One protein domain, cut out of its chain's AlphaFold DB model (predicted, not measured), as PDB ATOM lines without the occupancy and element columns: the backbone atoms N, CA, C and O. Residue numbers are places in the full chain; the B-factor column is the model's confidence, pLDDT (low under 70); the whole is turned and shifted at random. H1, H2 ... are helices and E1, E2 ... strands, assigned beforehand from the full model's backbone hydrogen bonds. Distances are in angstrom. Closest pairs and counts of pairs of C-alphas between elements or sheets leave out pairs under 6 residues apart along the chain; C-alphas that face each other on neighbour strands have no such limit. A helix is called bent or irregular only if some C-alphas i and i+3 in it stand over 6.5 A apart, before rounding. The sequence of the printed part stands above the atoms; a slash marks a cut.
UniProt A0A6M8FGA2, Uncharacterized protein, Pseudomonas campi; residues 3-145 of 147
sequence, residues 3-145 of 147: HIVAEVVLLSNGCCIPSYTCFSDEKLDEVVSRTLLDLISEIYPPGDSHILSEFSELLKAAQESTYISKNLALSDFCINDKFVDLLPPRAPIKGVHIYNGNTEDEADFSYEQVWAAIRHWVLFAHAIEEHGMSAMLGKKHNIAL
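This is residues 3 to 145 of the 147 residues of an uncharacterized protein of Pseudomonas campi (UniProt A0A6M8FGA2). Helix H1 fills the middle between two small antiparallel sheets, the three-stranded E2 - E1 - E7 on one side and the four-stranded E3 - E4 - E5 - E6 on the other. The long helix H3 packs along the same face of the three-stranded sheet as H1 and crosses H1 at a steep tilt, H2 covers E3 and E4 on the same face of the four-stranded sheet as H1, and short H4 sits at one end of the three-stranded sheet. The printed part has 143 residues, with four named helices and seven named strands in the order E1 E2 H1 H2 E3 E4 E5 E6 H3 H4 E7. The class is mixed, helices and strands. The whole is compact, with a radius of gyration of the C-alphas of 15.5 A and spans of 45 by 32 by 26 A.

E1, residues 3 to 10, begins at C-alpha 3, (10.951, -35.809, -28.480), and is 21.5 A long. E2, residues 16 to 24, is the longest strand by residues and is 25.1 A long. H1, residues 30 to 43, is 19.0 A long; it is neither bent nor irregular, but only just: C-alphas 34 and 37 are 6.4 A apart. H2, residues 50 to 63, is 20.6 A long. E3, residues 77 to 79, is 7.2 A long; E4, residues 82 to 86, 13.2 A; E5, residues 96 to 100, 13.3 A; and E6, residues 105 to 109, 13.2 A. H3, residues 111 to 131, runs 30.2 A from C-alpha 111, (24.174, -25.949, -28.738). H4, residues 133 to 136, is 5.0 A long, and E7, residues 140 to 144, spans 13.1 A and ends at C-alpha 144, (10.485, -31.715, -29.561).

In the first sheet E1 is the inner strand. E1 and E2 form a hairpin, with N 5 and O 21 at 2.8 A; E1 and E7 are antiparallel, with N 4 and O 143 at 2.8 A. H3 is on this sheet at a height of 9.1 A over it, along E1 at 26 degrees on the local plane; their closest C-alphas are those of Ala 6 and Phe 124, 6.8 A apart. H4 is on the sheet too, over none of its strands, but only just, with 2 of its C-alphas falling on E2 and 2 on E1. H1 is on the same face as H3, over E2 at a height of 7.7 A; the closest C-alphas of E2 and H1 are those of Thr 21 and Ser 33, 4.9 A apart. H1 and H3 touch at a steep tilt of 58 degrees, the same way, through residues 36 to 41 and 114 to 121 alone, with Ile 40 and Ile 118 closest at 6.4 A between C-alphas. H1 is also on the second sheet, at a height of 8.3 A, across the strands at 85 degrees to E4 on the local plane. This sheet is a meander, each strand the antiparallel neighbour of the one before: N 82 and O 79 are at 2.8 A, N 83 and O 99 at 2.8 A, and N 100 and O 105 at 2.8 A. H2 lies on the same face of it as H1, at a height of 9.4 A. Every O i to N i+4 pair is within hydrogen-bond range in H3, 8 of 10 in H1 and 9 of 10 in H2; H4 is too short for such a pair.

The C-alphas farthest apart are those of Gly 14 and Arg 90, at 48.6 A, while those of His 3 and Leu 145 are 5.2 A apart. The printed part has no cut. The link from H2 to E3, residues 64 to 76, is long. Mean pLDDT of the printed part is 90.8; residues 88 to 94 are under 70.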
ATOM      1  N   HIS A   3      11.544 -36.584 -29.567       96.44
ATOM      2  CA  HIS A   3      10.951 -35.809 -28.480       96.44
ATOM      3  C   HIS A   3      11.552 -36.220 -27.141       96.44
ATOM      4  O   HIS A   3      11.978 -37.359 -26.966       96.44
ATOM      5  N   ILE A   4      11.623 -35.270 -26.218       98.00
ATOM      6  CA  ILE A   4      12.113 -35.473 -24.861       98.00
ATOM      7  C   ILE A   4      10.914 -35.498 -23.918       98.00
ATOM      8  O   ILE A   4      10.025 -34.655 -24.042       98.00
ATOM      9  N   VAL A   5      10.933 -36.425 -22.967       98.06
ATOM     10  CA  VAL A   5       9.933 -36.599 -21.918       98.06
ATOM     11  C   VAL A   5      10.607 -36.428 -20.562       98.06
ATOM     12  O   VAL A   5      11.550 -37.151 -20.240       98.06
ATOM     13  N   ALA A   6      10.110 -35.481 -19.770       97.81
ATOM     14  CA  ALA A   6      10.399 -35.374 -18.348       97.81
ATOM     15  C   ALA A   6       9.166 -35.812 -17.554       97.81
ATOM     16  O   ALA A   6       8.057 -35.316 -17.783       97.81
ATOM     17  N   GLU A   7       9.341 -36.765 -16.646       97.50
ATOM     18  CA  GLU A   7       8.256 -37.265 -15.802       97.50
ATOM     19  C   GLU A   7       8.774 -37.751 -14.450       97.50
ATOM     20  O   GLU A   7       9.962 -38.013 -14.278       97.50
ATOM     21  N   VAL A   8       7.881 -37.855 -13.466       97.12
ATOM     22  CA  VAL A   8       8.176 -38.580 -12.227       97.12
ATOM     23  C   VAL A   8       7.654 -39.999 -12.385       97.12
ATOM     24  O   VAL A   8       6.473 -40.194 -12.684       97.12
ATOM     25  N   VAL A   9       8.524 -40.979 -12.150       95.56
ATOM     26  CA  VAL A   9       8.197 -42.407 -12.191       95.56
ATOM     27  C   VAL A   9       8.200 -43.002 -10.788       95.56
ATOM     28  O   VAL A   9       8.993 -42.610  -9.931       95.56
ATOM     29  N   LEU A  10       7.309 -43.966 -10.554       95.94
ATOM     30  CA  LEU A  10       7.261 -44.743  -9.319       95.94
ATOM     31  C   LEU A  10       8.060 -46.033  -9.502       95.94
ATOM     32  O   LEU A  10       7.723 -46.869 -10.340       95.94
ATOM     33  N   LEU A  11       9.107 -46.199  -8.703       93.06
ATOM     34  CA  LEU A  11       9.891 -47.424  -8.652       93.06
ATOM     35  C   LEU A  11       9.148 -48.529  -7.888       93.06
ATOM     36  O   LEU A  11       8.267 -48.274  -7.067       93.06
ATOM     37  N   SER A  12       9.555 -49.781  -8.107       92.94
ATOM     38  CA  SER A  12       8.963 -50.958  -7.449       92.94
ATOM     39  C   SER A  12       9.106 -50.955  -5.922       92.94
ATOM     40  O   SER A  12       8.315 -51.590  -5.231       92.94
ATOM     41  N   ASN A  13      10.087 -50.223  -5.388       92.69
ATOM     42  CA  ASN A  13      10.288 -50.024  -3.952       92.69
ATOM     43  C   ASN A  13       9.427 -48.886  -3.361       92.69
ATOM     44  O   ASN A  13       9.557 -48.587  -2.177       92.69
ATOM     45  N   GLY A  14       8.569 -48.249  -4.165       92.19
ATOM     46  CA  GLY A  14       7.699 -47.150  -3.743       92.19
ATOM     47  C   GLY A  14       8.341 -45.760  -3.790       92.19
ATOM     48  O   GLY A  14       7.661 -44.781  -3.485       92.19
ATOM     49  N   CYS A  15       9.613 -45.638  -4.183       92.69
ATOM     50  CA  CYS A  15      10.260 -44.336  -4.350       92.69
ATOM     51  C   CYS A  15       9.830 -43.669  -5.660       92.69
ATOM     52  O   CYS A  15       9.820 -44.300  -6.716       92.69
ATOM     53  N   CYS A  16       9.523 -42.375  -5.597       93.81
ATOM     54  CA  CYS A  16       9.343 -41.547  -6.785       93.81
ATOM     55  C   CYS A  16      10.699 -40.982  -7.209       93.81
ATOM     56  O   CYS A  16      11.417 -40.456  -6.361       93.81
ATOM     57  N   ILE A  17      11.033 -41.072  -8.495       93.94
ATOM     58  CA  ILE A  17      12.233 -40.440  -9.051       93.94
ATOM     59  C   ILE A  17      11.876 -39.630 -10.299       93.94
ATOM     60  O   ILE A  17      10.976 -40.029 -11.044       93.94
ATOM     61  N   PRO A  18      12.552 -38.501 -10.551       95.12
ATOM     62  CA  PRO A  18      12.444 -37.827 -11.830       95.12
ATOM     63  C   PRO A  18      13.185 -38.646 -12.899       95.12
ATOM     64  O   PRO A  18      14.214 -39.261 -12.629       95.12
ATOM     65  N   SER A  19      12.646 -38.679 -14.111       95.50
ATOM     66  CA  SER A  19      13.195 -39.398 -15.259       95.50
ATOM     67  C   SER A  19      13.237 -38.477 -16.468       95.50
ATOM     68  O   SER A  19      12.315 -37.682 -16.675       95.50
ATOM     69  N   TYR A  20      14.304 -38.598 -17.264       97.44
ATOM     70  CA  TYR A  20      14.509 -37.781 -18.449       97.44
ATOM     71  C   TYR A  20      14.923 -38.635 -19.644       97.44
ATOM     72  O   TYR A  20      16.027 -39.166 -19.693       97.44
ATOM     73  N   THR A  21      14.008 -38.819 -20.596       97.88
ATOM     74  CA  THR A  21      14.178 -39.787 -21.692       97.88
ATOM     75  C   THR A  21      13.829 -39.184 -23.044       97.88
ATOM     76  O   THR A  21      13.025 -38.260 -23.146       97.88
ATOM     77  N   CYS A  22      14.451 -39.699 -24.103       98.00
ATOM     78  CA  CYS A  22      14.181 -39.308 -25.478       98.00
ATOM     79  C   CYS A  22      13.536 -40.460 -26.239       98.00
ATOM     80  O   CYS A  22      13.947 -41.608 -26.102       98.00
ATOM     81  N   PHE A  23      12.565 -40.149 -27.089       97.31
ATOM     82  CA  PHE A  23      11.928 -41.113 -27.974       97.31
ATOM     83  C   PHE A  23      12.047 -40.667 -29.428       97.31
ATOM     84  O   PHE A  23      11.826 -39.500 -29.759       97.31
ATOM     85  N   SER A  24      12.342 -41.621 -30.308       96.00
ATOM     86  CA  SER A  24      12.256 -41.488 -31.760       96.00
ATOM     87  C   SER A  24      11.223 -42.478 -32.279       96.00
ATOM     88  O   SER A  24      11.400 -43.687 -32.151       96.00
ATOM     89  N   ASP A  25      10.148 -41.963 -32.874       92.19
ATOM     90  CA  ASP A  25       9.058 -42.770 -33.440       92.19
ATOM     91  C   ASP A  25       8.524 -43.811 -32.429       92.19
ATOM     92  O   ASP A  25       8.429 -45.004 -32.718       92.19
ATOM     93  N   GLU A  26       8.225 -43.341 -31.209       89.56
ATOM     94  CA  GLU A  26       7.737 -44.118 -30.051       89.56
ATOM     95  C   GLU A  26       8.719 -45.148 -29.465       89.56
ATOM     96  O   GLU A  26       8.395 -45.842 -28.500       89.56
ATOM     97  N   LYS A  27       9.940 -45.246 -29.997       96.06
ATOM     98  CA  LYS A  27      11.005 -46.075 -29.423       96.06
ATOM     99  C   LYS A  27      11.951 -45.223 -28.600       96.06
ATOM    100  O   LYS A  27      12.298 -44.122 -29.017       96.06
ATOM    101  N   LEU A  28      12.386 -45.752 -27.461       96.69
ATOM    102  CA  LEU A  28      13.408 -45.114 -26.641       96.69
ATOM    103  C   LEU A  28      14.684 -44.925 -27.473       96.69
ATOM    104  O   LEU A  28      15.219 -45.881 -28.035       96.69
ATOM    105  N   ASP A  29      15.155 -43.687 -27.551       97.12
ATOM    106  CA  ASP A  29      16.463 -43.343 -28.088       97.12
ATOM    107  C   ASP A  29      17.469 -43.424 -26.938       97.12
ATOM    108  O   ASP A  29      17.617 -42.486 -26.146       97.12
ATOM    109  N   GLU A  30      18.090 -44.597 -26.793       95.56
ATOM    110  CA  GLU A  30      19.003 -44.874 -25.683       95.56
ATOM    111  C   GLU A  30      20.216 -43.949 -25.700       95.56
ATOM    112  O   GLU A  30      20.585 -43.446 -24.646       95.56
ATOM    113  N   VAL A  31      20.767 -43.657 -26.881       96.44
ATOM    114  CA  VAL A  31      21.964 -42.824 -27.021       96.44
ATOM    115  C   VAL A  31      21.692 -41.420 -26.493       96.44
ATOM    116  O   VAL A  31      22.415 -40.950 -25.623       96.44
ATOM    117  N   VAL A  32      20.624 -40.749 -26.943       96.81
ATOM    118  CA  VAL A  32      20.299 -39.395 -26.449       96.81
ATOM    119  C   VAL A  32      19.926 -39.419 -24.967       96.81
ATOM    120  O   VAL A  32      20.315 -38.521 -24.219       96.81
ATOM    121  N   SER A  33      19.186 -40.445 -24.536       97.56
ATOM    122  CA  SER A  33      18.751 -40.572 -23.142       97.56
ATOM    123  C   SER A  33      19.932 -40.763 -22.192       97.56
ATOM    124  O   SER A  33      19.993 -40.086 -21.175       97.56
ATOM    125  N   ARG A  34      20.883 -41.638 -22.536       96.69
ATOM    126  CA  ARG A  34      22.043 -41.996 -21.704       96.69
ATOM    127  C   ARG A  34      23.225 -41.040 -21.841       96.69
ATOM    128  O   ARG A  34      24.147 -41.124 -21.044       96.69
ATOM    129  N   THR A  35      23.223 -40.148 -22.830       96.75
ATOM    130  CA  THR A  35      24.238 -39.092 -22.962       96.75
ATOM    131  C   THR A  35      23.673 -37.759 -22.478       96.75
ATOM    132  O   THR A  35      23.755 -37.445 -21.294       96.75
ATOM    133  N   LEU A  36      23.055 -36.986 -23.371       97.19
ATOM    134  CA  LEU A  36      22.601 -35.622 -23.121       97.19
ATOM    135  C   LEU A  36      21.641 -35.506 -21.933       97.19
ATOM    136  O   LEU A  36      21.800 -34.612 -21.107       97.19
ATOM    137  N   LEU A  37      20.612 -36.355 -21.876       97.56
ATOM    138  CA  LEU A  37      19.557 -36.198 -20.873       97.56
ATOM    139  C   LEU A  37      20.007 -36.666 -19.490       97.56
ATOM    140  O   LEU A  37      19.740 -35.965 -18.514       97.56
ATOM    141  N   ASP A  38      20.733 -37.783 -19.418       95.94
ATOM    142  CA  ASP A  38      21.341 -38.276 -18.178       95.94
ATOM    143  C   ASP A  38      22.313 -37.232 -17.608       95.94
ATOM    144  O   ASP A  38      22.135 -36.793 -16.472       95.94
ATOM    145  N   LEU A  39      23.230 -36.706 -18.439       96.62
ATOM    146  CA  LEU A  39      24.130 -35.603 -18.078       96.62
ATOM    147  C   LEU A  39      23.358 -34.414 -17.485       96.62
ATOM    148  O   LEU A  39      23.694 -33.931 -16.405       96.62
ATOM    149  N   ILE A  40      22.320 -33.933 -18.180       96.50
ATOM    150  CA  ILE A  40      21.533 -32.771 -17.738       96.50
ATOM    151  C   ILE A  40      20.828 -33.038 -16.401       96.50
ATOM    152  O   ILE A  40      20.758 -32.147 -15.553       96.50
ATOM    153  N   SER A  41      20.316 -34.252 -16.204       94.94
ATOM    154  CA  SER A  41      19.646 -34.626 -14.959       94.94
ATOM    155  C   SER A  41      20.602 -34.687 -13.761       94.94
ATOM    156  O   SER A  41      20.187 -34.420 -12.635       94.94
ATOM    157  N   GLU A  42      21.885 -34.963 -14.008       93.31
ATOM    158  CA  GLU A  42      22.925 -35.054 -12.981       93.31
ATOM    159  C   GLU A  42      23.587 -33.712 -12.646       93.31
ATOM    160  O   GLU A  42      23.945 -33.491 -11.492       93.31
ATOM    161  N   ILE A  43      23.739 -32.799 -13.614       92.19
ATOM    162  CA  ILE A  43      24.253 -31.436 -13.349       92.19
ATOM    163  C   ILE A  43      23.224 -30.545 -12.640       92.19
ATOM    164  O   ILE A  43      23.579 -29.498 -12.098       92.19
ATOM    165  N   TYR A  44      21.943 -30.913 -12.705       90.75
ATOM    166  CA  TYR A  44      20.856 -30.159 -12.093       90.75
ATOM    167  C   TYR A  44      19.819 -31.089 -11.462       90.75
ATOM    168  O   TYR A  44      18.680 -31.164 -11.936       90.75
ATOM    169  N   PRO A  45      20.177 -31.838 -10.408       84.81
ATOM    170  CA  PRO A  45      19.173 -32.575  -9.670       84.81
ATOM    171  C   PRO A  45      18.225 -31.563  -8.996       84.81
ATOM    172  O   PRO A  45      18.680 -30.505  -8.551       84.81
ATOM    173  N   PRO A  46      16.912 -31.848  -8.900       79.31
ATOM    174  CA  PRO A  46      15.979 -30.951  -8.221       79.31
ATOM    175  C   PRO A  46      16.484 -30.575  -6.819       79.31
ATOM    176  O   PRO A  46      16.780 -31.456  -6.009       79.31
ATOM    177  N   GLY A  47      16.584 -29.275  -6.543       72.62
ATOM    178  CA  GLY A  47      17.113 -28.712  -5.303       72.62
ATOM    179  C   GLY A  47      18.594 -28.319  -5.316       72.62
ATOM    180  O   GLY A  47      19.058 -27.799  -4.300       72.62
ATOM    181  N   ASP A  48      19.337 -28.523  -6.414       77.12
ATOM    182  CA  ASP A  48      20.754 -28.147  -6.497       77.12
ATOM    183  C   ASP A  48      21.163 -27.544  -7.855       77.12
ATOM    184  O   ASP A  48      21.054 -28.184  -8.898       77.12
ATOM    185  N   SER A  49      21.666 -26.302  -7.842       77.62
ATOM    186  CA  SER A  49      21.935 -25.489  -9.038       77.62
ATOM    187  C   SER A  49      23.399 -25.202  -9.353       77.62
ATOM    188  O   SER A  49      23.683 -24.620 -10.404       77.62
ATOM    189  N   HIS A  50      24.337 -25.570  -8.477       82.19
ATOM    190  CA  HIS A  50      25.704 -25.052  -8.584       82.19
ATOM    191  C   HIS A  50      26.436 -25.539  -9.846       82.19
ATOM    192  O   HIS A  50      27.067 -24.736 -10.535       82.19
ATOM    193  N   ILE A  51      26.294 -26.820 -10.193       88.50
ATOM    194  CA  ILE A  51      26.984 -27.432 -11.341       88.50
ATOM    195  C   ILE A  51      26.416 -26.921 -12.671       88.50
ATOM    196  O   ILE A  51      27.163 -26.648 -13.612       88.50
ATOM    197  N   LEU A  52      25.095 -26.719 -12.743       91.19
ATOM    198  CA  LEU A  52      24.443 -26.193 -13.940       91.19
ATOM    199  C   LEU A  52      24.997 -24.822 -14.350       91.19
ATOM    200  O   LEU A  52      25.118 -24.555 -15.547       91.19
ATOM    201  N   SER A  53      25.337 -23.960 -13.384       90.31
ATOM    202  CA  SER A  53      25.910 -22.640 -13.672       90.31
ATOM    203  C   SER A  53      27.272 -22.759 -14.355       90.31
ATOM    204  O   SER A  53      27.480 -22.146 -15.400       90.31
ATOM    205  N   GLU A  54      28.171 -23.589 -13.815       91.69
ATOM    206  CA  GLU A  54      29.503 -23.818 -14.390       91.69
ATOM    207  C   GLU A  54      29.404 -24.388 -15.812       91.69
ATOM    208  O   GLU A  54      30.024 -23.870 -16.746       91.69
ATOM    209  N   PHE A  55      28.557 -25.400 -16.006       94.19
ATOM    210  CA  PHE A  55      28.346 -25.996 -17.323       94.19
ATOM    211  C   PHE A  55      27.751 -24.995 -18.326       94.19
ATOM    212  O   PHE A  55      28.185 -24.914 -19.477       94.19
ATOM    213  N   SER A  56      26.791 -24.178 -17.886       93.75
ATOM    214  CA  SER A  56      26.150 -23.151 -18.715       93.75
ATOM    215  C   SER A  56      27.127 -22.059 -19.159       93.75
ATOM    216  O   SER A  56      27.059 -21.596 -20.299       93.75
ATOM    217  N   GLU A  57      28.046 -21.647 -18.283       92.88
ATOM    218  CA  GLU A  57      29.097 -20.678 -18.613       92.88
ATOM    219  C   GLU A  57      30.070 -21.234 -19.660       92.88
ATOM    220  O   GLU A  57      30.387 -20.537 -20.629       92.88
ATOM    221  N   LEU A  58      30.482 -22.499 -19.515       92.25
ATOM    222  CA  LEU A  58      31.328 -23.191 -20.492       92.25
ATOM    223  C   LEU A  58      30.648 -23.294 -21.863       92.25
ATOM    224  O   LEU A  58      31.236 -22.897 -22.872       92.25
ATOM    225  N   LEU A  59      29.392 -23.755 -21.902       92.88
ATOM    226  CA  LEU A  59      28.602 -23.837 -23.135       92.88
ATOM    227  C   LEU A  59      28.488 -22.478 -23.825       92.88
ATOM    228  O   LEU A  59      28.668 -22.385 -25.039       92.88
ATOM    229  N   LYS A  60      28.212 -21.418 -23.057       92.75
ATOM    230  CA  LYS A  60      28.088 -20.059 -23.586       92.75
ATOM    231  C   LYS A  60      29.406 -19.561 -24.175       92.75
ATOM    232  O   LYS A  60      29.411 -19.072 -25.302       92.75
ATOM    233  N   ALA A  61      30.521 -19.725 -23.462       90.94
ATOM    234  CA  ALA A  61      31.836 -19.333 -23.964       90.94
ATOM    235  C   ALA A  61      32.201 -20.085 -25.257       90.94
ATOM    236  O   ALA A  61      32.754 -19.502 -26.192       90.94
ATOM    237  N   ALA A  62      31.870 -21.377 -25.338       89.88
ATOM    238  CA  ALA A  62      32.146 -22.186 -26.521       89.88
ATOM    239  C   ALA A  62      31.271 -21.772 -27.712       89.88
ATOM    240  O   ALA A  62      31.786 -21.549 -28.810       89.88
ATOM    241  N   GLN A  63      29.978 -21.538 -27.473       89.00
ATOM    242  CA  GLN A  63      29.050 -21.006 -28.469       89.00
ATOM    243  C   GLN A  63      29.479 -19.620 -28.987       89.00
ATOM    244  O   GLN A  63      29.345 -19.333 -30.177       89.00
ATOM    245  N   GLU A  64      30.036 -18.770 -28.121       89.69
ATOM    246  CA  GLU A  64      30.565 -17.441 -28.460       89.69
ATOM    247  C   GLU A  64      31.981 -17.479 -29.068       89.69
ATOM    248  O   GLU A  64      32.533 -16.435 -29.409       89.69
ATOM    249  N   SER A  65      32.575 -18.666 -29.254       85.56
ATOM    250  CA  SER A  65      33.956 -18.847 -29.738       85.56
ATOM    251  C   SER A  65      35.034 -18.190 -28.862       85.56
ATOM    252  O   SER A  65      36.129 -17.898 -29.346       85.56
ATOM    253  N   THR A  66      34.739 -17.935 -27.586       87.88
ATOM    254  CA  THR A  66      35.678 -17.360 -26.607       87.88
ATOM    255  C   THR A  66      36.295 -18.421 -25.698       87.88
ATOM    256  O   THR A  66      37.273 -18.148 -25.002       87.88
ATOM    257  N   TYR A  67      35.755 -19.641 -25.729       86.00
ATOM    258  CA  TYR A  67      36.297 -20.784 -25.011       86.00
ATOM    259  C   TYR A  67      37.648 -21.231 -25.573       86.00
ATOM    260  O   TYR A  67      37.834 -21.370 -26.784       86.00
ATOM    261  N   ILE A  68      38.579 -21.508 -24.664       83.00
ATOM    262  CA  ILE A  68      39.857 -22.150 -24.957       83.00
ATOM    263  C   ILE A  68      39.978 -23.322 -23.992       83.00
ATOM    264  O   ILE A  68      39.998 -23.114 -22.775       83.00
ATOM    265  N   SER A  69      40.073 -24.537 -24.534       83.12
ATOM    266  CA  SER A  69      40.262 -25.731 -23.713       83.12
ATOM    267  C   SER A  69      41.543 -25.612 -22.893       83.12
ATOM    268  O   SER A  69      42.606 -25.236 -23.400       83.12
ATOM    269  N   LYS A  70      41.435 -25.918 -21.597       82.31
ATOM    270  CA  LYS A  70      42.563 -25.845 -20.658       82.31
ATOM    271  C   LYS A  70      43.579 -26.957 -20.915       82.31
ATOM    272  O   LYS A  70      44.764 -26.767 -20.648       82.31
ATOM    273  N   ASN A  71      43.123 -28.110 -21.407       83.88
ATOM    274  CA  ASN A  71      43.960 -29.258 -21.720       83.88
ATOM    275  C   ASN A  71      43.314 -30.096 -22.829       83.88
ATOM    276  O   ASN A  71      42.354 -30.804 -22.573       83.88
ATOM    277  N   LEU A  72      43.911 -30.094 -24.020       81.31
ATOM    278  CA  LEU A  72      43.409 -30.837 -25.184       81.31
ATOM    279  C   LEU A  72      43.424 -32.369 -25.025       81.31
ATOM    280  O   LEU A  72      42.908 -33.068 -25.888       81.31
ATOM    281  N   ALA A  73      44.070 -32.899 -23.983       84.12
ATOM    282  CA  ALA A  73      44.090 -34.331 -23.686       84.12
ATOM    283  C   ALA A  73      42.971 -34.770 -22.725       84.12
ATOM    284  O   ALA A  73      42.887 -35.956 -22.412       84.12
ATOM    285  N   LEU A  74      42.173 -33.833 -22.207       87.44
ATOM    286  CA  LEU A  74      41.089 -34.089 -21.263       87.44
ATOM    287  C   LEU A  74      39.798 -33.463 -21.779       87.44
ATOM    288  O   LEU A  74      39.839 -32.460 -22.486       87.44
ATOM    289  N   SER A  75      38.672 -34.021 -21.352       90.94
ATOM    290  CA  SER A  75      37.374 -33.425 -21.633       90.94
ATOM    291  C   SER A  75      37.180 -32.096 -20.924       90.94
ATOM    292  O   SER A  75      37.703 -31.858 -19.831       90.94
ATOM    293  N   ASP A  76      36.400 -31.230 -21.561       92.19
ATOM    294  CA  ASP A  76      36.179 -29.858 -21.116       92.19
ATOM    295  C   ASP A  76      35.255 -29.790 -19.892       92.19
ATOM    296  O   ASP A  76      35.346 -28.850 -19.096       92.19
ATOM    297  N   PHE A  77      34.394 -30.797 -19.721       94.38
ATOM    298  CA  PHE A  77      33.549 -30.986 -18.546       94.38
ATOM    299  C   PHE A  77      33.307 -32.482 -18.279       94.38
ATOM    300  O   PHE A  77      33.308 -33.293 -19.208       94.38
ATOM    301  N   CYS A  78      33.110 -32.863 -17.014       93.44
ATOM    302  CA  CYS A  78      32.803 -34.242 -16.633       93.44
ATOM    303  C   CYS A  78      31.946 -34.311 -15.362       93.44
ATOM    304  O   CYS A  78      32.202 -33.581 -14.403       93.44
ATOM    305  N   ILE A  79      30.972 -35.222 -15.343       93.00
ATOM    306  CA  ILE A  79      30.199 -35.599 -14.151       93.00
ATOM    307  C   ILE A  79      29.787 -37.074 -14.239       93.00
ATOM    308  O   ILE A  79      29.322 -37.508 -15.285       93.00
ATOM    309  N   ASN A  80      29.997 -37.852 -13.169       91.62
ATOM    310  CA  ASN A  80      29.665 -39.289 -13.061       91.62
ATOM    311  C   ASN A  80      29.915 -40.114 -14.344       91.62
ATOM    312  O   ASN A  80      29.029 -40.827 -14.827       91.62
ATOM    313  N   ASP A  81      31.122 -39.981 -14.901       93.31
ATOM    314  CA  ASP A  81      31.582 -40.657 -16.122       93.31
ATOM    315  C   ASP A  81      30.876 -40.221 -17.419       93.31
ATOM    316  O   ASP A  81      30.985 -40.894 -18.440       93.31
ATOM    317  N   LYS A  82      30.179 -39.080 -17.419       95.00
ATOM    318  CA  LYS A  82      29.716 -38.393 -18.630       95.00
ATOM    319  C   LYS A  82      30.705 -37.293 -18.937       95.00
ATOM    320  O   LYS A  82      30.877 -36.363 -18.150       95.00
ATOM    321  N   PHE A  83      31.343 -37.407 -20.084       95.00
ATOM    322  CA  PHE A  83      32.394 -36.518 -20.538       95.00
ATOM    323  C   PHE A  83      31.845 -35.629 -21.644       95.00
ATOM    324  O   PHE A  83      31.091 -36.098 -22.497       95.00
ATOM    325  N   VAL A  84      32.201 -34.348 -21.613       95.12
ATOM    326  CA  VAL A  84      31.769 -33.367 -22.606       95.12
ATOM    327  C   VAL A  84      32.983 -32.693 -23.217       95.12
ATOM    328  O   VAL A  84      33.763 -32.059 -22.504       95.12
ATOM    329  N   ASP A  85      33.072 -32.764 -24.539       92.44
ATOM    330  CA  ASP A  85      34.061 -32.039 -25.328       92.44
ATOM    331  C   ASP A  85      33.350 -30.931 -26.113       92.44
ATOM    332  O   ASP A  85      32.395 -31.160 -26.866       92.44
ATOM    333  N   LEU A  86      33.806 -29.697 -25.926       89.56
ATOM    334  CA  LEU A  86      33.269 -28.514 -26.580       89.56
ATOM    335  C   LEU A  86      34.123 -28.218 -27.808       89.56
ATOM    336  O   LEU A  86      35.204 -27.631 -27.743       89.56
ATOM    337  N   LEU A  87      33.619 -28.623 -28.969       72.19
ATOM    338  CA  LEU A  87      34.315 -28.386 -30.223       72.19
ATOM    339  C   LEU A  87      34.194 -26.902 -30.605       72.19
ATOM    340  O   LEU A  87      33.084 -26.360 -30.623       72.19
ATOM    341  N   PRO A  88      35.298 -26.215 -30.963       58.91
ATOM    342  CA  PRO A  88      35.206 -24.855 -31.477       58.91
ATOM    343  C   PRO A  88      34.326 -24.846 -32.742       58.91
ATOM    344  O   PRO A  88      34.425 -25.778 -33.547       58.91
ATOM    345  N   PRO A  89      33.510 -23.801 -32.983       52.22
ATOM    346  CA  PRO A  89      32.448 -23.788 -34.004       52.22
ATOM    347  C   PRO A  89      32.939 -23.701 -35.469       52.22
ATOM    348  O   PRO A  89      32.324 -23.062 -36.320       52.22
ATOM    349  N   ARG A  90      34.063 -24.347 -35.801       46.28
ATOM    350  CA  ARG A  90      34.651 -24.418 -37.149       46.28
ATOM    351  C   ARG A  90      34.173 -25.620 -37.975       46.28
ATOM    352  O   ARG A  90      34.573 -25.734 -39.131       46.28
ATOM    353  N   ALA A  91      33.321 -26.484 -37.424       45.44
ATOM    354  CA  ALA A  91      32.701 -27.604 -38.133       45.44
ATOM    355  C   ALA A  91      31.181 -27.386 -38.268       45.44
ATOM    356  O   ALA A  91      30.570 -26.764 -37.396       45.44
ATOM    357  N   PRO A  92      30.541 -27.860 -39.351       50.47
ATOM    358  CA  PRO A  92      29.126 -27.619 -39.563       50.47
ATOM    359  C   PRO A  92      28.291 -28.399 -38.529       50.47
ATOM    360  O   PRO A  92      28.205 -29.620 -38.564       50.47
ATOM    361  N   ILE A  93      27.626 -27.635 -37.657       55.12
ATOM    362  CA  ILE A  93      26.365 -27.937 -36.947       55.12
ATOM    363  C   ILE A  93      26.453 -28.699 -35.606       55.12
ATOM    364  O   ILE A  93      25.491 -28.651 -34.843       55.12
ATOM    365  N   LYS A  94      27.591 -29.269 -35.196       64.44
ATOM    366  CA  LYS A  94      27.688 -29.935 -33.879       64.44
ATOM    367  C   LYS A  94      28.881 -29.436 -33.064       64.44
ATOM    368  O   LYS A  94      30.018 -29.552 -33.504       64.44
ATOM    369  N   GLY A  95      28.592 -28.806 -31.923       83.81
ATOM    370  CA  GLY A  95      29.569 -28.090 -31.086       83.81
ATOM    371  C   GLY A  95      29.758 -28.693 -29.695       83.81
ATOM    372  O   GLY A  95      30.590 -28.213 -28.930       83.81
ATOM    373  N   VAL A  96      28.983 -29.728 -29.361       92.38
ATOM    374  CA  VAL A  96      29.041 -30.415 -28.072       92.38
ATOM    375  C   VAL A  96      29.058 -31.912 -28.333       92.38
ATOM    376  O   VAL A  96      28.068 -32.461 -28.811       92.38
ATOM    377  N   HIS A  97      30.174 -32.558 -28.039       93.56
ATOM    378  CA  HIS A  97      30.291 -34.008 -28.051       93.56
ATOM    379  C   HIS A  97      30.118 -34.521 -26.621       93.56
ATOM    380  O   HIS A  97      30.696 -33.952 -25.696       93.56
ATOM    381  N   ILE A  98      29.290 -35.548 -26.428       95.56
ATOM    382  CA  ILE A  98      29.044 -36.156 -25.118       95.56
ATOM    383  C   ILE A  98      29.254 -37.663 -25.227       95.56
ATOM    384  O   ILE A  98      28.633 -38.309 -26.071       95.56
ATOM    385  N   TYR A  99      30.059 -38.213 -24.322       94.31
ATOM    386  CA  TYR A  99      30.323 -39.645 -24.187       94.31
ATOM    387  C   TYR A  99      29.990 -40.118 -22.766       94.31
ATOM    388  O   TYR A  99      30.318 -39.442 -21.791       94.31
ATOM    389  N   ASN A 100      29.345 -41.282 -22.642       95.31
ATOM    390  CA  ASN A 100      29.052 -41.937 -21.369       95.31
ATOM    391  C   ASN A 100      29.971 -43.151 -21.155       95.31
ATOM    392  O   ASN A 100      29.813 -44.207 -21.771       95.31
ATOM    393  N   GLY A 101      30.886 -43.017 -20.194       91.94
ATOM    394  CA  GLY A 101      31.856 -44.035 -19.800       91.94
ATOM    395  C   GLY A 101      31.271 -45.318 -19.221       91.94
ATOM    396  O   GLY A 101      31.990 -46.310 -19.122       91.94
ATOM    397  N   ASN A 102      29.982 -45.333 -18.873       90.62
ATOM    398  CA  ASN A 102      29.307 -46.516 -18.344       90.62
ATOM    399  C   ASN A 102      28.671 -47.402 -19.424       90.62
ATOM    400  O   ASN A 102      28.376 -48.565 -19.142       90.62
ATOM    401  N   THR A 103      28.403 -46.872 -20.623       87.12
ATOM    402  CA  THR A 103      27.580 -47.565 -21.634       87.12
ATOM    403  C   THR A 103      28.168 -47.577 -23.044       87.12
ATOM    404  O   THR A 103      27.531 -48.124 -23.936       87.12
ATOM    405  N   GLU A 104      29.367 -47.019 -23.250       88.88
ATOM    406  CA  GLU A 104      29.989 -46.814 -24.575       88.88
ATOM    407  C   GLU A 104      29.164 -45.911 -25.519       88.88
ATOM    408  O   GLU A 104      29.503 -45.762 -26.692       88.88
ATOM    409  N   ASP A 105      28.095 -45.279 -25.022       93.88
ATOM    410  CA  ASP A 105      27.244 -44.388 -25.808       93.88
ATOM    411  C   ASP A 105      27.934 -43.033 -26.012       93.88
ATOM    412  O   ASP A 105      28.340 -42.373 -25.053       93.88
ATOM    413  N   GLU A 106      27.997 -42.572 -27.259       94.44
ATOM    414  CA  GLU A 106      28.491 -41.241 -27.616       94.44
ATOM    415  C   GLU A 106      27.604 -40.577 -28.671       94.44
ATOM    416  O   GLU A 106      27.029 -41.232 -29.548       94.44
ATOM    417  N   ALA A 107      27.476 -39.255 -28.587       93.38
ATOM    418  CA  ALA A 107      26.749 -38.478 -29.574       93.38
ATOM    419  C   ALA A 107      27.195 -37.020 -29.622       93.38
ATOM    420  O   ALA A 107      27.561 -36.398 -28.627       93.38
ATOM    421  N   ASP A 108      27.065 -36.461 -30.818       93.31
ATOM    422  CA  ASP A 108      27.280 -35.049 -31.074       93.31
ATOM    423  C   ASP A 108      25.947 -34.293 -31.103       93.31
ATOM    424  O   ASP A 108      25.007 -34.690 -31.808       93.31
ATOM    425  N   PHE A 109      25.922 -33.141 -30.441       93.06
ATOM    426  CA  PHE A 109      24.772 -32.256 -30.315       93.06
ATOM    427  C   PHE A 109      25.093 -30.830 -30.777       93.06
ATOM    428  O   PHE A 109      26.225 -30.337 -30.697       93.06
ATOM    429  N   SER A 110      24.066 -30.133 -31.254       92.50
ATOM    430  CA  SER A 110      24.121 -28.683 -31.433       92.50
ATOM    431  C   SER A 110      23.928 -27.976 -30.086       92.50
ATOM    432  O   SER A 110      23.253 -28.487 -29.191       92.50
ATOM    433  N   TYR A 111      24.455 -26.756 -29.935       91.62
ATOM    434  CA  TYR A 111      24.174 -25.949 -28.738       91.62
ATOM    435  C   TYR A 111      22.669 -25.724 -28.538       91.62
ATOM    436  O   TYR A 111      22.198 -25.669 -27.406       91.62
ATOM    437  N   GLU A 112      21.896 -25.626 -29.623       93.19
ATOM    438  CA  GLU A 112      20.443 -25.468 -29.549       93.19
ATOM    439  C   GLU A 112      19.769 -26.682 -28.898       93.19
ATOM    440  O   GLU A 112      18.919 -26.505 -28.024       93.19
ATOM    441  N   GLN A 113      20.185 -27.896 -29.271       95.25
ATOM    442  CA  GLN A 113      19.709 -29.142 -28.665       95.25
ATOM    443  C   GLN A 113      20.014 -29.182 -27.165       95.25
ATOM    444  O   GLN A 113      19.116 -29.455 -26.365       95.25
ATOM    445  N   VAL A 114      21.248 -28.838 -26.779       95.75
ATOM    446  CA  VAL A 114      21.672 -28.828 -25.372       95.75
ATOM    447  C   VAL A 114      20.876 -27.799 -24.567       95.75
ATOM    448  O   VAL A 114      20.289 -28.131 -23.539       95.75
ATOM    449  N   TRP A 115      20.753 -26.565 -25.062       96.06
ATOM    450  CA  TRP A 115      19.989 -25.521 -24.378       96.06
ATOM    451  C   TRP A 115      18.490 -25.820 -24.297       96.06
ATOM    452  O   TRP A 115      17.852 -25.469 -23.302       96.06
ATOM    453  N   ALA A 116      17.903 -26.442 -25.322       96.81
ATOM    454  CA  ALA A 116      16.505 -26.862 -25.288       96.81
ATOM    455  C   ALA A 116      16.269 -27.904 -24.187       96.81
ATOM    456  O   ALA A 116      15.332 -27.754 -23.399       96.81
ATOM    457  N   ALA A 117      17.152 -28.900 -24.089       97.38
ATOM    458  CA  ALA A 117      17.082 -29.926 -23.060       97.38
ATOM    459  C   ALA A 117      17.316 -29.354 -21.649       97.38
ATOM    460  O   ALA A 117      16.561 -29.698 -20.739       97.38
ATOM    461  N   ILE A 118      18.272 -28.430 -21.469       96.88
ATOM    462  CA  ILE A 118      18.508 -27.747 -20.183       96.88
ATOM    463  C   ILE A 118      17.263 -26.972 -19.750       96.88
ATOM    464  O   ILE A 118      16.763 -27.176 -18.647       96.88
ATOM    465  N   ARG A 119      16.720 -26.101 -20.615       96.50
ATOM    466  CA  ARG A 119      15.548 -25.277 -20.266       96.50
ATOM    467  C   ARG A 119      14.351 -26.130 -19.866       96.50
ATOM    468  O   ARG A 119      13.653 -25.795 -18.914       96.50
ATOM    469  N   HIS A 120      14.107 -27.209 -20.600       97.81
ATOM    470  CA  HIS A 120      12.996 -28.105 -20.309       97.81
ATOM    471  C   HIS A 120      13.173 -28.820 -18.967       97.81
ATOM    472  O   HIS A 120      12.232 -28.846 -18.174       97.81
ATOM    473  N   TRP A 121      14.379 -29.313 -18.676       97.12
ATOM    474  CA  TRP A 121      14.672 -29.939 -17.391       97.12
ATOM    475  C   TRP A 121      14.563 -28.960 -16.222       97.12
ATOM    476  O   TRP A 121      13.922 -29.283 -15.232       97.12
ATOM    477  N   VAL A 122      15.096 -27.742 -16.354       95.50
ATOM    478  CA  VAL A 122      15.013 -26.709 -15.306       95.50
ATOM    479  C   VAL A 122      13.561 -26.379 -14.962       95.50
ATOM    480  O   VAL A 122      13.198 -26.325 -13.790       95.50
ATOM    481  N   LEU A 123      12.701 -26.204 -15.971       95.75
ATOM    482  CA  LEU A 123      11.272 -25.964 -15.743       95.75
ATOM    483  C   LEU A 123      10.598 -27.142 -15.030       95.75
ATOM    484  O   LEU A 123       9.762 -26.937 -14.152       95.75
ATOM    485  N   PHE A 124      10.956 -28.369 -15.404       96.56
ATOM    486  CA  PHE A 124      10.424 -29.570 -14.770       96.56
ATOM    487  C   PHE A 124      10.916 -29.737 -13.323       96.56
ATOM    488  O   PHE A 124      10.115 -30.030 -12.435       96.56
ATOM    489  N   ALA A 125      12.200 -29.494 -13.066       94.69
ATOM    490  CA  ALA A 125      12.797 -29.530 -11.736       94.69
ATOM    491  C   ALA A 125      12.169 -28.479 -10.809       94.69
ATOM    492  O   ALA A 125      11.750 -28.832  -9.709       94.69
ATOM    493  N   HIS A 126      11.969 -27.240 -11.276       94.25
ATOM    494  CA  HIS A 126      11.224 -26.231 -10.514       94.25
ATOM    495  C   HIS A 126       9.787 -26.680 -10.210       94.25
ATOM    496  O   HIS A 126       9.320 -26.521  -9.088       94.25
ATOM    497  N   ALA A 127       9.087 -27.308 -11.162       95.25
ATOM    498  CA  ALA A 127       7.746 -27.836 -10.901       95.25
ATOM    499  C   ALA A 127       7.747 -28.949  -9.830       95.25
ATOM    500  O   ALA A 127       6.808 -29.050  -9.036       95.25
ATOM    501  N   ILE A 128       8.801 -29.773  -9.773       95.31
ATOM    502  CA  ILE A 128       8.998 -30.750  -8.692       95.31
ATOM    503  C   ILE A 128       9.248 -30.050  -7.356       95.31
ATOM    504  O   ILE A 128       8.684 -30.477  -6.351       95.31
ATOM    505  N   GLU A 129      10.066 -29.001  -7.321       93.56
ATOM    506  CA  GLU A 129      10.339 -28.234  -6.099       93.56
ATOM    507  C   GLU A 129       9.077 -27.539  -5.565       93.56
ATOM    508  O   GLU A 129       8.819 -27.559  -4.362       93.56
ATOM    509  N   GLU A 130       8.249 -26.985  -6.454       94.75
ATOM    510  CA  GLU A 130       7.022 -26.266  -6.095       94.75
ATOM    511  C   GLU A 130       5.883 -27.189  -5.642       94.75
ATOM    512  O   GLU A 130       5.103 -26.834  -4.753       94.75
ATOM    513  N   HIS A 131       5.732 -28.356  -6.271       94.75
ATOM    514  CA  HIS A 131       4.563 -29.223  -6.068       94.75
ATOM    515  C   HIS A 131       4.879 -30.550  -5.372       94.75
ATOM    516  O   HIS A 131       3.966 -31.232  -4.897       94.75
ATOM    517  N   GLY A 132       6.153 -30.923  -5.292       94.19
ATOM    518  CA  GLY A 132       6.610 -32.219  -4.812       94.19
ATOM    519  C   GLY A 132       6.429 -33.341  -5.841       94.19
ATOM    520  O   GLY A 132       5.505 -33.349  -6.658       94.19
ATOM    521  N   MET A 133       7.292 -34.358  -5.760       94.25
ATOM    522  CA  MET A 133       7.300 -35.491  -6.698       94.25
ATOM    523  C   MET A 133       5.964 -36.248  -6.747       94.25
ATOM    524  O   MET A 133       5.504 -36.603  -7.828       94.25
ATOM    525  N   SER A 134       5.292 -36.444  -5.607       93.44
ATOM    526  CA  SER A 134       4.008 -37.163  -5.553       93.44
ATOM    527  C   SER A 134       2.906 -36.484  -6.366       93.44
ATOM    528  O   SER A 134       2.085 -37.164  -6.975       93.44
ATOM    529  N   ALA A 135       2.885 -35.148  -6.409       94.38
ATOM    530  CA  ALA A 135       1.917 -34.396  -7.207       94.38
ATOM    531  C   ALA A 135       2.263 -34.396  -8.705       94.38
ATOM    532  O   ALA A 135       1.402 -34.105  -9.540       94.38
ATOM    533  N   MET A 136       3.520 -34.693  -9.037       96.06
ATOM    534  CA  MET A 136       4.043 -34.770 -10.402       96.06
ATOM    535  C   MET A 136       3.991 -36.190 -10.981       96.06
ATOM    536  O   MET A 136       4.144 -36.361 -12.189       96.06
ATOM    537  N   LEU A 137       3.730 -37.206 -10.153       96.00
ATOM    538  CA  LEU A 137       3.677 -38.605 -10.565       96.00
ATOM    539  C   LEU A 137       2.668 -38.830 -11.706       96.00
ATOM    540  O   LEU A 137       1.499 -38.455 -11.606       96.00
ATOM    541  N   GLY A 138       3.131 -39.455 -12.794       89.00
ATOM    542  CA  GLY A 138       2.320 -39.756 -13.982       89.00
ATOM    543  C   GLY A 138       2.041 -38.563 -14.907       89.00
ATOM    544  O   GLY A 138       1.369 -38.734 -15.927       89.00
ATOM    545  N   LYS A 139       2.547 -37.361 -14.593       95.56
ATOM    546  CA  LYS A 139       2.493 -36.202 -15.493       95.56
ATOM    547  C   LYS A 139       3.716 -36.199 -16.405       95.56
ATOM    548  O   LYS A 139       4.847 -36.179 -15.926       95.56
ATOM    549  N   LYS A 140       3.476 -36.168 -17.717       96.31
ATOM    550  CA  LYS A 140       4.522 -36.107 -18.745       96.31
ATOM    551  C   LYS A 140       4.664 -34.696 -19.297       96.31
ATOM    552  O   LYS A 140       3.695 -34.135 -19.810       96.31
ATOM    553  N   HIS A 141       5.875 -34.159 -19.238       96.44
ATOM    554  CA  HIS A 141       6.257 -32.892 -19.851       96.44
ATOM    555  C   HIS A 141       7.076 -33.198 -21.101       96.44
ATOM    556  O   HIS A 141       8.085 -33.892 -21.022       96.44
ATOM    557  N   ASN A 142       6.597 -32.743 -22.260       96.75
ATOM    558  CA  ASN A 142       7.151 -33.139 -23.551       96.75
ATOM    559  C   ASN A 142       7.615 -31.923 -24.347       96.75
ATOM    560  O   ASN A 142       6.883 -30.935 -24.448       96.75
ATOM    561  N   ILE A 143       8.772 -32.041 -24.994       97.19
ATOM    562  CA  ILE A 143       9.235 -31.098 -26.019       97.19
ATOM    563  C   ILE A 143       9.769 -31.850 -27.237       97.19
ATOM    564  O   ILE A 143      10.249 -32.975 -27.121       97.19
ATOM    565  N   ALA A 144       9.725 -31.226 -28.414       96.50
ATOM    566  CA  ALA A 144      10.485 -31.715 -29.561       96.50
ATOM    567  C   ALA A 144      11.972 -31.384 -29.363       96.50
ATOM    568  O   ALA A 144      12.302 -30.274 -28.940       96.50
ATOM    569  N   LEU A 145      12.861 -32.324 -29.687       93.69
ATOM    570  CA  LEU A 145      14.289 -32.030 -29.755       93.69
ATOM    571  C   LEU A 145      14.578 -31.349 -31.107       93.69
ATOM    572  O   LEU A 145      14.220 -31.923 -32.141       93.69
TER     573      LEU A 145